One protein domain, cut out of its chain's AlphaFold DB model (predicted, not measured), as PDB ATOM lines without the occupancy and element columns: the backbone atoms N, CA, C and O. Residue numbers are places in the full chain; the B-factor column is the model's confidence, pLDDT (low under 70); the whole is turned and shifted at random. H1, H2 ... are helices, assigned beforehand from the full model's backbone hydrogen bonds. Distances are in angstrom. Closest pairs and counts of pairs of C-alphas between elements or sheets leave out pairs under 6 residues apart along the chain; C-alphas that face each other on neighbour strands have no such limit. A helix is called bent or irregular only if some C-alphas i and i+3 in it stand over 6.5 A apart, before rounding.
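What this domain is: This is residues 2 to 13, 39 to 65 and 74 to 96 of the 96 residues of an uncharacterized protein of Cephaloticoccus capnophilus (UniProt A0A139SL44). Picture a loose, flat group of helices with H2 in the middle: short H1 packs on one side of it, H3 turns off at a corner beyond its last residue, and long H4 comes near it with its later part alone. Residues 74 to 86, of which 78 to 86 belong to H4, stick out free of the rest, and H4 has a kink near their end. The printed part has 62 residues in three pieces, with four named helices in the order H1, H2, H3, H4 and no named strand; the class is all helix. The whole is loose, with a radius of gyration of the C-alphas of 13.3 A, and spans 37 by 33 by 16 A.

Where its parts are: Start at C-alpha 2, at (-46.766, 13.188, -44.421), where H1 begins; it covers residues 2 to 6. After the first cut, find C-alpha 39 at (-49.461, 9.386, -54.455); from there H2, residues 39 to 51, runs 18.2 A to C-alpha 51. Pass Gly 52 and you are in H3, residues 53 to 59, 10.1 A long. After the second cut look for H4, residues 78 to 94, which runs 25.3 A and ends with C-alpha 94 at (-40.522, 18.640, -57.456). H4 is irregular, with C-alphas 82 and 85 7.1 A apart, and has a kink of 40 degrees near residue 85.

How they stand to each other: Look first at H1 and H2, which touch; their closest C-alphas, those of Val 2 and Val 41, are 5.9 A apart. H1 and H4 are close but not clearly touching, with the C-alphas of Thr 5 and Leu 92 closest at 7.5 A. A tight link joins H2 to H3, and their lines are about perpendicular at 88 degrees. These two are close but not clearly touching; their closest C-alphas, those of Lys 48 and Phe 56, are 6.5 A apart. H2 and H4 are close but not clearly touching, with the C-alphas of Glu 42 and Ile 91 closest at 6.5 A. They run the same way at a shallow tilt of 21 degrees, though the line of H4 is a rough one. H3 is apart from H1 and from H4. In H1, H2 and H3 every O i to N i+4 pair is within hydrogen-bond range; in H4 10 of 13 are.

The domain as a whole: The two C-alphas farthest apart are those of Glu 58 and Ile 79, at 37.0 A. Residues 14 to 38 are not printed, and C-alphas 13 and 39 are 11.1 A apart across that cut. Residues 66 to 73 are not printed either, with 19.9 A between C-alphas 65 and 74. The mean pLDDT of the printed part is 81.1; look for values under 70 at residues 2 to 7, 74 and 96.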
ATOM      1  N   VAL A   2     -46.052  12.031 -43.835       61.62
ATOM      2  CA  VAL A   2     -46.766  13.188 -44.421       61.62
ATOM      3  C   VAL A   2     -46.670  14.475 -43.591       61.62
ATOM      4  O   VAL A   2     -46.347  15.510 -44.160       61.62
ATOM      5  N   LYS A   3     -46.839  14.435 -42.261       63.19
ATOM      6  CA  LYS A   3     -46.656  15.625 -41.398       63.19
ATOM      7  C   LYS A   3     -45.254  16.246 -41.516       63.19
ATOM      8  O   LYS A   3     -45.124  17.458 -41.586       63.19
ATOM      9  N   VAL A   4     -44.213  15.415 -41.581       62.47
ATOM     10  CA  VAL A   4     -42.808  15.858 -41.695       62.47
ATOM     11  C   VAL A   4     -42.517  16.429 -43.087       62.47
ATOM     12  O   VAL A   4     -41.747  17.369 -43.218       62.47
ATOM     13  N   THR A   5     -43.146  15.874 -44.124       63.25
ATOM     14  CA  THR A   5     -42.943  16.256 -45.532       63.25
ATOM     15  C   THR A   5     -43.760  17.488 -45.937       63.25
ATOM     16  O   THR A   5     -43.280  18.320 -46.694       63.25
ATOM     17  N   THR A   6     -44.998  17.604 -45.454       60.47
ATOM     18  CA  THR A   6     -45.966  18.621 -45.907       60.47
ATOM     19  C   THR A   6     -46.182  19.744 -44.896       60.47
ATOM     20  O   THR A   6     -46.682  20.804 -45.266       60.47
ATOM     21  N   GLY A   7     -45.835  19.535 -43.623       68.75
ATOM     22  CA  GLY A   7     -46.163  20.443 -42.519       68.75
ATOM     23  C   GLY A   7     -47.622  20.376 -42.050       68.75
ATOM     24  O   GLY A   7     -47.934  20.912 -40.997       68.75
ATOM     25  N   LEU A   8     -48.503  19.673 -42.773       74.94
ATOM     26  CA  LEU A   8     -49.935  19.641 -42.481       74.94
ATOM     27  C   LEU A   8     -50.258  18.780 -41.247       74.94
ATOM     28  O   LEU A   8     -49.777  17.649 -41.102       74.94
ATOM     29  N   LEU A   9     -51.129  19.306 -40.384       73.19
ATOM     30  CA  LEU A   9     -51.711  18.604 -39.237       73.19
ATOM     31  C   LEU A   9     -52.997  17.878 -39.656       73.19
ATOM     32  O   LEU A   9     -54.094  18.386 -39.474       73.19
ATOM     33  N   ILE A  10     -52.831  16.690 -40.234       74.00
ATOM     34  CA  ILE A  10     -53.913  15.798 -40.688       74.00
ATOM     35  C   ILE A  10     -53.887  14.550 -39.803       74.00
ATOM     36  O   ILE A  10     -52.808  13.973 -39.606       74.00
ATOM     37  N   TYR A  11     -55.039  14.127 -39.278       71.31
ATOM     38  CA  TYR A  11     -55.142  12.964 -38.388       71.31
ATOM     39  C   TYR A  11     -54.837  11.661 -39.132       71.31
ATOM     40  O   TYR A  11     -53.952  10.908 -38.723       71.31
ATOM     41  N   ASP A  12     -55.514  11.425 -40.263       74.81
ATOM     42  CA  ASP A  12     -55.315  10.229 -41.086       74.81
ATOM     43  C   ASP A  12     -54.899  10.563 -42.524       74.81
ATOM     44  O   ASP A  12     -55.681  10.682 -43.473       74.81
ATOM     45  N   THR A  13     -53.584  10.650 -42.684       74.88
ATOM     46  CA  THR A  13     -52.934  10.897 -43.975       74.88
ATOM     47  C   THR A  13     -52.974   9.696 -44.928       74.88
ATOM     48  O   THR A  13     -52.716   9.862 -46.117       74.88
ATOM     49  N   PHE A  39     -48.587   8.374 -53.852       88.69
ATOM     50  CA  PHE A  39     -49.461   9.386 -54.455       88.69
ATOM     51  C   PHE A  39     -50.222  10.204 -53.400       88.69
ATOM     52  O   PHE A  39     -50.481  11.383 -53.602       88.69
ATOM     53  N   TYR A  40     -50.553   9.605 -52.249       87.44
ATOM     54  CA  TYR A  40     -51.252  10.286 -51.158       87.44
ATOM     55  C   TYR A  40     -50.418  11.419 -50.543       87.44
ATOM     56  O   TYR A  40     -50.981  12.431 -50.136       87.44
ATOM     57  N   VAL A  41     -49.085  11.294 -50.504       88.00
ATOM     58  CA  VAL A  41     -48.187  12.364 -50.038       88.00
ATOM     59  C   VAL A  41     -48.231  13.536 -51.013       88.00
ATOM     60  O   VAL A  41     -48.407  14.683 -50.608       88.00
ATOM     61  N   GLU A  42     -48.099  13.231 -52.303       90.69
ATOM     62  CA  GLU A  42     -48.140  14.218 -53.378       90.69
ATOM     63  C   GLU A  42     -49.506  14.913 -53.459       90.69
ATOM     64  O   GLU A  42     -49.574  16.126 -53.627       90.69
ATOM     65  N   LEU A  43     -50.596  14.174 -53.252       90.31
ATOM     66  CA  LEU A  43     -51.954  14.711 -53.208       90.31
ATOM     67  C   LEU A  43     -52.087  15.837 -52.174       90.31
ATOM     68  O   LEU A  43     -52.642  16.891 -52.480       90.31
ATOM     69  N   PHE A  44     -51.538  15.650 -50.970       88.56
ATOM     70  CA  PHE A  44     -51.537  16.696 -49.946       88.56
ATOM     71  C   PHE A  44     -50.647  17.886 -50.308       88.56
ATOM     72  O   PHE A  44     -51.007  19.021 -50.001       88.56
ATOM     73  N   LEU A  45     -49.519  17.660 -50.989       89.19
ATOM     74  CA  LEU A  45     -48.673  18.750 -51.487       89.19
ATOM     75  C   LEU A  45     -49.390  19.580 -52.558       89.19
ATOM     76  O   LEU A  45     -49.342  20.805 -52.492       89.19
ATOM     77  N   ARG A  46     -50.116  18.944 -53.486       91.12
ATOM     78  CA  ARG A  46     -50.949  19.642 -54.482       91.12
ATOM     79  C   ARG A  46     -52.037  20.477 -53.824       91.12
ATOM     80  O   ARG A  46     -52.181  21.649 -54.145       91.12
ATOM     81  N   LEU A  47     -52.755  19.897 -52.863       88.88
ATOM     82  CA  LEU A  47     -53.791  20.602 -52.103       88.88
ATOM     83  C   LEU A  47     -53.214  21.800 -51.336       88.88
ATOM     84  O   LEU A  47     -53.781  22.890 -51.379       88.88
ATOM     85  N   LYS A  48     -52.059  21.625 -50.685       87.50
ATOM     86  CA  LYS A  48     -51.363  22.714 -49.991       87.50
ATOM     87  C   LYS A  48     -50.879  23.798 -50.954       87.50
ATOM     88  O   LYS A  48     -50.958  24.969 -50.604       87.50
ATOM     89  N   ARG A  49     -50.387  23.436 -52.140       87.88
ATOM     90  CA  ARG A  49     -49.946  24.396 -53.162       87.88
ATOM     91  C   ARG A  49     -51.115  25.204 -53.727       87.88
ATOM     92  O   ARG A  49     -50.962  26.402 -53.920       87.88
ATOM     93  N   GLU A  50     -52.252  24.557 -53.962       87.75
ATOM     94  CA  GLU A  50     -53.430  25.189 -54.560       87.75
ATOM     95  C   GLU A  50     -54.151  26.128 -53.586       87.75
ATOM     96  O   GLU A  50     -54.493  27.252 -53.938       87.75
ATOM     97  N   PHE A  51     -54.375  25.686 -52.346       86.25
ATOM     98  CA  PHE A  51     -55.195  26.433 -51.387       86.25
ATOM     99  C   PHE A  51     -54.375  27.155 -50.316       86.25
ATOM    100  O   PHE A  51     -54.887  28.044 -49.643       86.25
ATOM    101  N   GLY A  52     -53.108  26.792 -50.125       85.62
ATOM    102  CA  GLY A  52     -52.368  27.163 -48.926       85.62
ATOM    103  C   GLY A  52     -52.823  26.362 -47.702       85.62
ATOM    104  O   GLY A  52     -53.898  25.768 -47.657       85.62
ATOM    105  N   GLU A  53     -51.980  26.333 -46.674       82.19
ATOM    106  CA  GLU A  53     -52.194  25.492 -45.491       82.19
ATOM    107  C   GLU A  53     -53.417  25.906 -44.659       82.19
ATOM    108  O   GLU A  53     -54.224  25.053 -44.296       82.19
ATOM    109  N   ALA A  54     -53.594  27.206 -44.409       76.94
ATOM    110  CA  ALA A  54     -54.689  27.706 -43.577       76.94
ATOM    111  C   ALA A  54     -56.068  27.416 -44.193       76.94
ATOM    112  O   ALA A  54     -56.945  26.869 -43.529       76.94
ATOM    113  N   ILE A  55     -56.236  27.714 -45.486       80.75
ATOM    114  CA  ILE A  55     -57.502  27.505 -46.199       80.75
ATOM    115  C   ILE A  55     -57.779  26.010 -46.369       80.75
ATOM    116  O   ILE A  55     -58.924  25.575 -46.257       80.75
ATOM    117  N   PHE A  56     -56.741  25.205 -46.620       84.06
ATOM    118  CA  PHE A  56     -56.888  23.756 -46.702       84.06
ATOM    119  C   PHE A  56     -57.424  23.167 -45.391       84.06
ATOM    120  O   PHE A  56     -58.371  22.382 -45.431       84.06
ATOM    121  N   LEU A  57     -56.863  23.560 -44.244       79.81
ATOM    122  CA  LEU A  57     -57.306  23.071 -42.935       79.81
ATOM    123  C   LEU A  57     -58.719  23.551 -42.582       79.81
ATOM    124  O   LEU A  57     -59.488  22.783 -42.018       79.81
ATOM    125  N   GLU A  58     -59.093  24.775 -42.962       82.75
ATOM    126  CA  GLU A  58     -60.454  25.292 -42.756       82.75
ATOM    127  C   GLU A  58     -61.494  24.549 -43.615       82.75
ATOM    128  O   GLU A  58     -62.599  24.249 -43.164       82.75
ATOM    129  N   LYS A  59     -61.152  24.240 -44.873       82.38
ATOM    130  CA  LYS A  59     -62.076  23.615 -45.834       82.38
ATOM    131  C   LYS A  59     -62.116  22.090 -45.763       82.38
ATOM    132  O   LYS A  59     -62.990  21.486 -46.387       82.38
ATOM    133  N   THR A  60     -61.192  21.466 -45.040       84.44
ATOM    134  CA  THR A  60     -61.126  20.010 -44.899       84.44
ATOM    135  C   THR A  60     -61.880  19.571 -43.652       84.44
ATOM    136  O   THR A  60     -61.782  20.188 -42.596       84.44
ATOM    137  N   HIS A  61     -62.653  18.494 -43.765       83.88
ATOM    138  CA  HIS A  61     -63.299  17.847 -42.626       83.88
ATOM    139  C   HIS A  61     -62.856  16.393 -42.550       83.88
ATOM    140  O   HIS A  61     -62.994  15.637 -43.512       83.88
ATOM    141  N   GLU A  62     -62.333  16.012 -41.390       84.12
ATOM    142  CA  GLU A  62     -61.937  14.642 -41.096       84.12
ATOM    143  C   GLU A  62     -63.048  13.961 -40.303       84.12
ATOM    144  O   GLU A  62     -63.404  14.384 -39.205       84.12
ATOM    145  N   LEU A  63     -63.606  12.894 -40.872       81.94
ATOM    146  CA  LEU A  63     -64.606  12.074 -40.206       81.94
ATOM    147  C   LEU A  63     -63.972  10.738 -39.823       81.94
ATOM    148  O   LEU A  63     -63.621   9.942 -40.694       81.94
ATOM    149  N   SER A  64     -63.835  10.492 -38.519       79.00
ATOM    150  CA  SER A  64     -63.382   9.193 -38.024       79.00
ATOM    151  C   SER A  64     -64.463   8.136 -38.259       79.00
ATOM    152  O   SER A  64     -65.635   8.343 -37.937       79.00
ATOM    153  N   LEU A  65     -64.076   7.000 -38.835       75.75
ATOM    154  CA  LEU A  65     -64.979   5.878 -39.068       75.75
ATOM    155  C   LEU A  65     -65.023   4.992 -37.819       75.75
ATOM    156  O   LEU A  65     -63.998   4.512 -37.346       75.75
ATOM    157  N   SER A  74     -54.434  -6.809 -50.057       66.12
ATOM    158  CA  SER A  74     -53.345  -5.844 -50.233       66.12
ATOM    159  C   SER A  74     -52.591  -6.147 -51.526       66.12
ATOM    160  O   SER A  74     -51.999  -7.212 -51.685       66.12
ATOM    161  N   LYS A  75     -52.615  -5.197 -52.463       70.19
ATOM    162  CA  LYS A  75     -51.845  -5.249 -53.717       70.19
ATOM    163  C   LYS A  75     -50.418  -4.704 -53.565       70.19
ATOM    164  O   LYS A  75     -49.689  -4.650 -54.553       70.19
ATOM    165  N   VAL A  76     -50.037  -4.275 -52.358       72.50
ATOM    166  CA  VAL A  76     -48.731  -3.667 -52.076       72.50
ATOM    167  C   VAL A  76     -47.667  -4.754 -52.033       72.50
ATOM    168  O   VAL A  76     -47.764  -5.697 -51.246       72.50
ATOM    169  N   LYS A  77     -46.635  -4.625 -52.871       80.12
ATOM    170  CA  LYS A  77     -45.511  -5.559 -52.882       80.12
ATOM    171  C   LYS A  77     -44.424  -5.062 -51.922       80.12
ATOM    172  O   LYS A  77     -44.200  -3.858 -51.822       80.12
ATOM    173  N   PRO A  78     -43.647  -5.959 -51.295       79.88
ATOM    174  CA  PRO A  78     -42.500  -5.564 -50.470       79.88
ATOM    175  C   PRO A  78     -41.472  -4.690 -51.212       79.88
ATOM    176  O   PRO A  78     -40.801  -3.859 -50.608       79.88
ATOM    177  N   ILE A  79     -41.375  -4.832 -52.541       82.31
ATOM    178  CA  ILE A  79     -40.498  -4.006 -53.384       82.31
ATOM    179  C   ILE A  79     -40.898  -2.522 -53.380       82.31
ATOM    180  O   ILE A  79     -40.041  -1.659 -53.561       82.31
ATOM    181  N   ASP A  80     -42.178  -2.211 -53.164       80.19
ATOM    182  CA  ASP A  80     -42.675  -0.833 -53.140       80.19
ATOM    183  C   ASP A  80     -42.185  -0.114 -51.876       80.19
ATOM    184  O   ASP A  80     -41.812   1.057 -51.927       80.19
ATOM    185  N   PHE A  81     -42.043  -0.848 -50.768       82.31
ATOM    186  CA  PHE A  81     -41.450  -0.334 -49.533       82.31
ATOM    187  C   PHE A  81     -39.980   0.073 -49.721       82.31
ATOM    188  O   PHE A  81     -39.565   1.132 -49.260       82.31
ATOM    189  N   LEU A  82     -39.201  -0.725 -50.460       85.62
ATOM    190  CA  LEU A  82     -37.802  -0.410 -50.784       85.62
ATOM    191  C   LEU A  82     -37.671   0.800 -51.721       85.62
ATOM    192  O   LEU A  82     -36.691   1.540 -51.642       85.62
ATOM    193  N   LYS A  83     -38.654   1.021 -52.603       86.12
ATOM    194  CA  LYS A  83     -38.691   2.174 -53.518       86.12
ATOM    195  C   LYS A  83     -39.174   3.459 -52.847       86.12
ATOM    196  O   LYS A  83     -38.839   4.543 -53.329       86.12
ATOM    197  N   ALA A  84     -39.908   3.354 -51.740       85.25
ATOM    198  CA  ALA A  84     -40.544   4.483 -51.069       85.25
ATOM    199  C   ALA A  84     -39.592   5.659 -50.757       85.25
ATOM    200  O   ALA A  84     -39.970   6.793 -51.049       85.25
ATOM    201  N   PRO A  85     -38.351   5.469 -50.256       86.94
ATOM    202  CA  PRO A  85     -37.448   6.593 -49.992       86.94
ATOM    203  C   PRO A  85     -37.047   7.361 -51.262       86.94
ATOM    204  O   PRO A  85     -36.987   8.590 -51.257       86.94
ATOM    205  N   ILE A  86     -36.803   6.642 -52.362       89.69
ATOM    206  CA  ILE A  86     -36.412   7.229 -53.653       89.69
ATOM    207  C   ILE A  86     -37.591   7.998 -54.254       89.69
ATOM    208  O   ILE A  86     -37.424   9.109 -54.756       89.69
ATOM    209  N   GLU A  87     -38.788   7.416 -54.206       89.81
ATOM    210  CA  GLU A  87     -40.009   8.065 -54.682       89.81
ATOM    211  C   GLU A  87     -40.353   9.305 -53.854       89.81
ATOM    212  O   GLU A  87     -40.655  10.353 -54.424       89.81
ATOM    213  N   LEU A  88     -40.213   9.232 -52.528       88.19
ATOM    214  CA  LEU A  88     -40.410  10.372 -51.639       88.19
ATOM    215  C   LEU A  88     -39.428  11.508 -51.948       88.19
ATOM    216  O   LEU A  88     -39.831  12.667 -51.982       88.19
ATOM    217  N   TYR A  89     -38.157  11.188 -52.208       88.31
ATOM    218  CA  TYR A  89     -37.163  12.184 -52.605       88.31
ATOM    219  C   TYR A  89     -37.535  12.883 -53.920       88.31
ATOM    220  O   TYR A  89     -37.411  14.103 -54.017       88.31
ATOM    221  N   LYS A  90     -38.028  12.137 -54.921       90.31
ATOM    222  CA  LYS A  90     -38.489  12.716 -56.194       90.31
ATOM    223  C   LYS A  90     -39.661  13.673 -55.993       90.31
ATOM    224  O   LYS A  90     -39.613  14.776 -56.522       90.31
ATOM    225  N   ILE A  91     -40.660  13.272 -55.201       89.44
ATOM    226  CA  ILE A  91     -41.805  14.129 -54.861       89.44
ATOM    227  C   ILE A  91     -41.314  15.400 -54.163       89.44
ATOM    228  O   ILE A  91     -41.656  16.504 -54.561       89.44
ATOM    229  N   LEU A  92     -40.463  15.265 -53.145       86.56
ATOM    230  CA  LEU A  92     -39.940  16.415 -52.412       86.56
ATOM    231  C   LEU A  92     -39.142  17.374 -53.293       86.56
ATOM    232  O   LEU A  92     -39.242  18.574 -53.101       86.56
ATOM    233  N   LYS A  93     -38.348  16.868 -54.237       88.75
ATOM    234  CA  LYS A  93     -37.576  17.709 -55.157       88.75
ATOM    235  C   LYS A  93     -38.467  18.528 -56.100       88.75
ATOM    236  O   LYS A  93     -38.072  19.623 -56.470       88.75
ATOM    237  N   ASP A  94     -39.616  17.993 -56.499       89.06
ATOM    238  CA  ASP A  94     -40.522  18.640 -57.456       89.06
ATOM    239  C   ASP A  94     -41.405  19.727 -56.808       89.06
ATOM    240  O   ASP A  94     -41.781  20.699 -57.453       89.06
ATOM    241  N   TYR A  95     -41.686  19.595 -55.505       82.50
ATOM    242  CA  TYR A  95     -42.584  20.486 -54.751       82.50
ATOM    243  C   TYR A  95     -41.861  21.395 -53.735       82.50
ATOM    244  O   TYR A  95     -42.521  21.979 -52.870       82.50
ATOM    245  N   ARG A  96     -40.528  21.493 -53.798       66.88
ATOM    246  CA  ARG A  96     -39.696  22.340 -52.929       66.88
ATOM    247  C   ARG A  96     -39.170  23.544 -53.692       66.88
ATOM    248  O   ARG A  96     -39.267  24.650 -53.123       66.88
TER     249      ARG A  96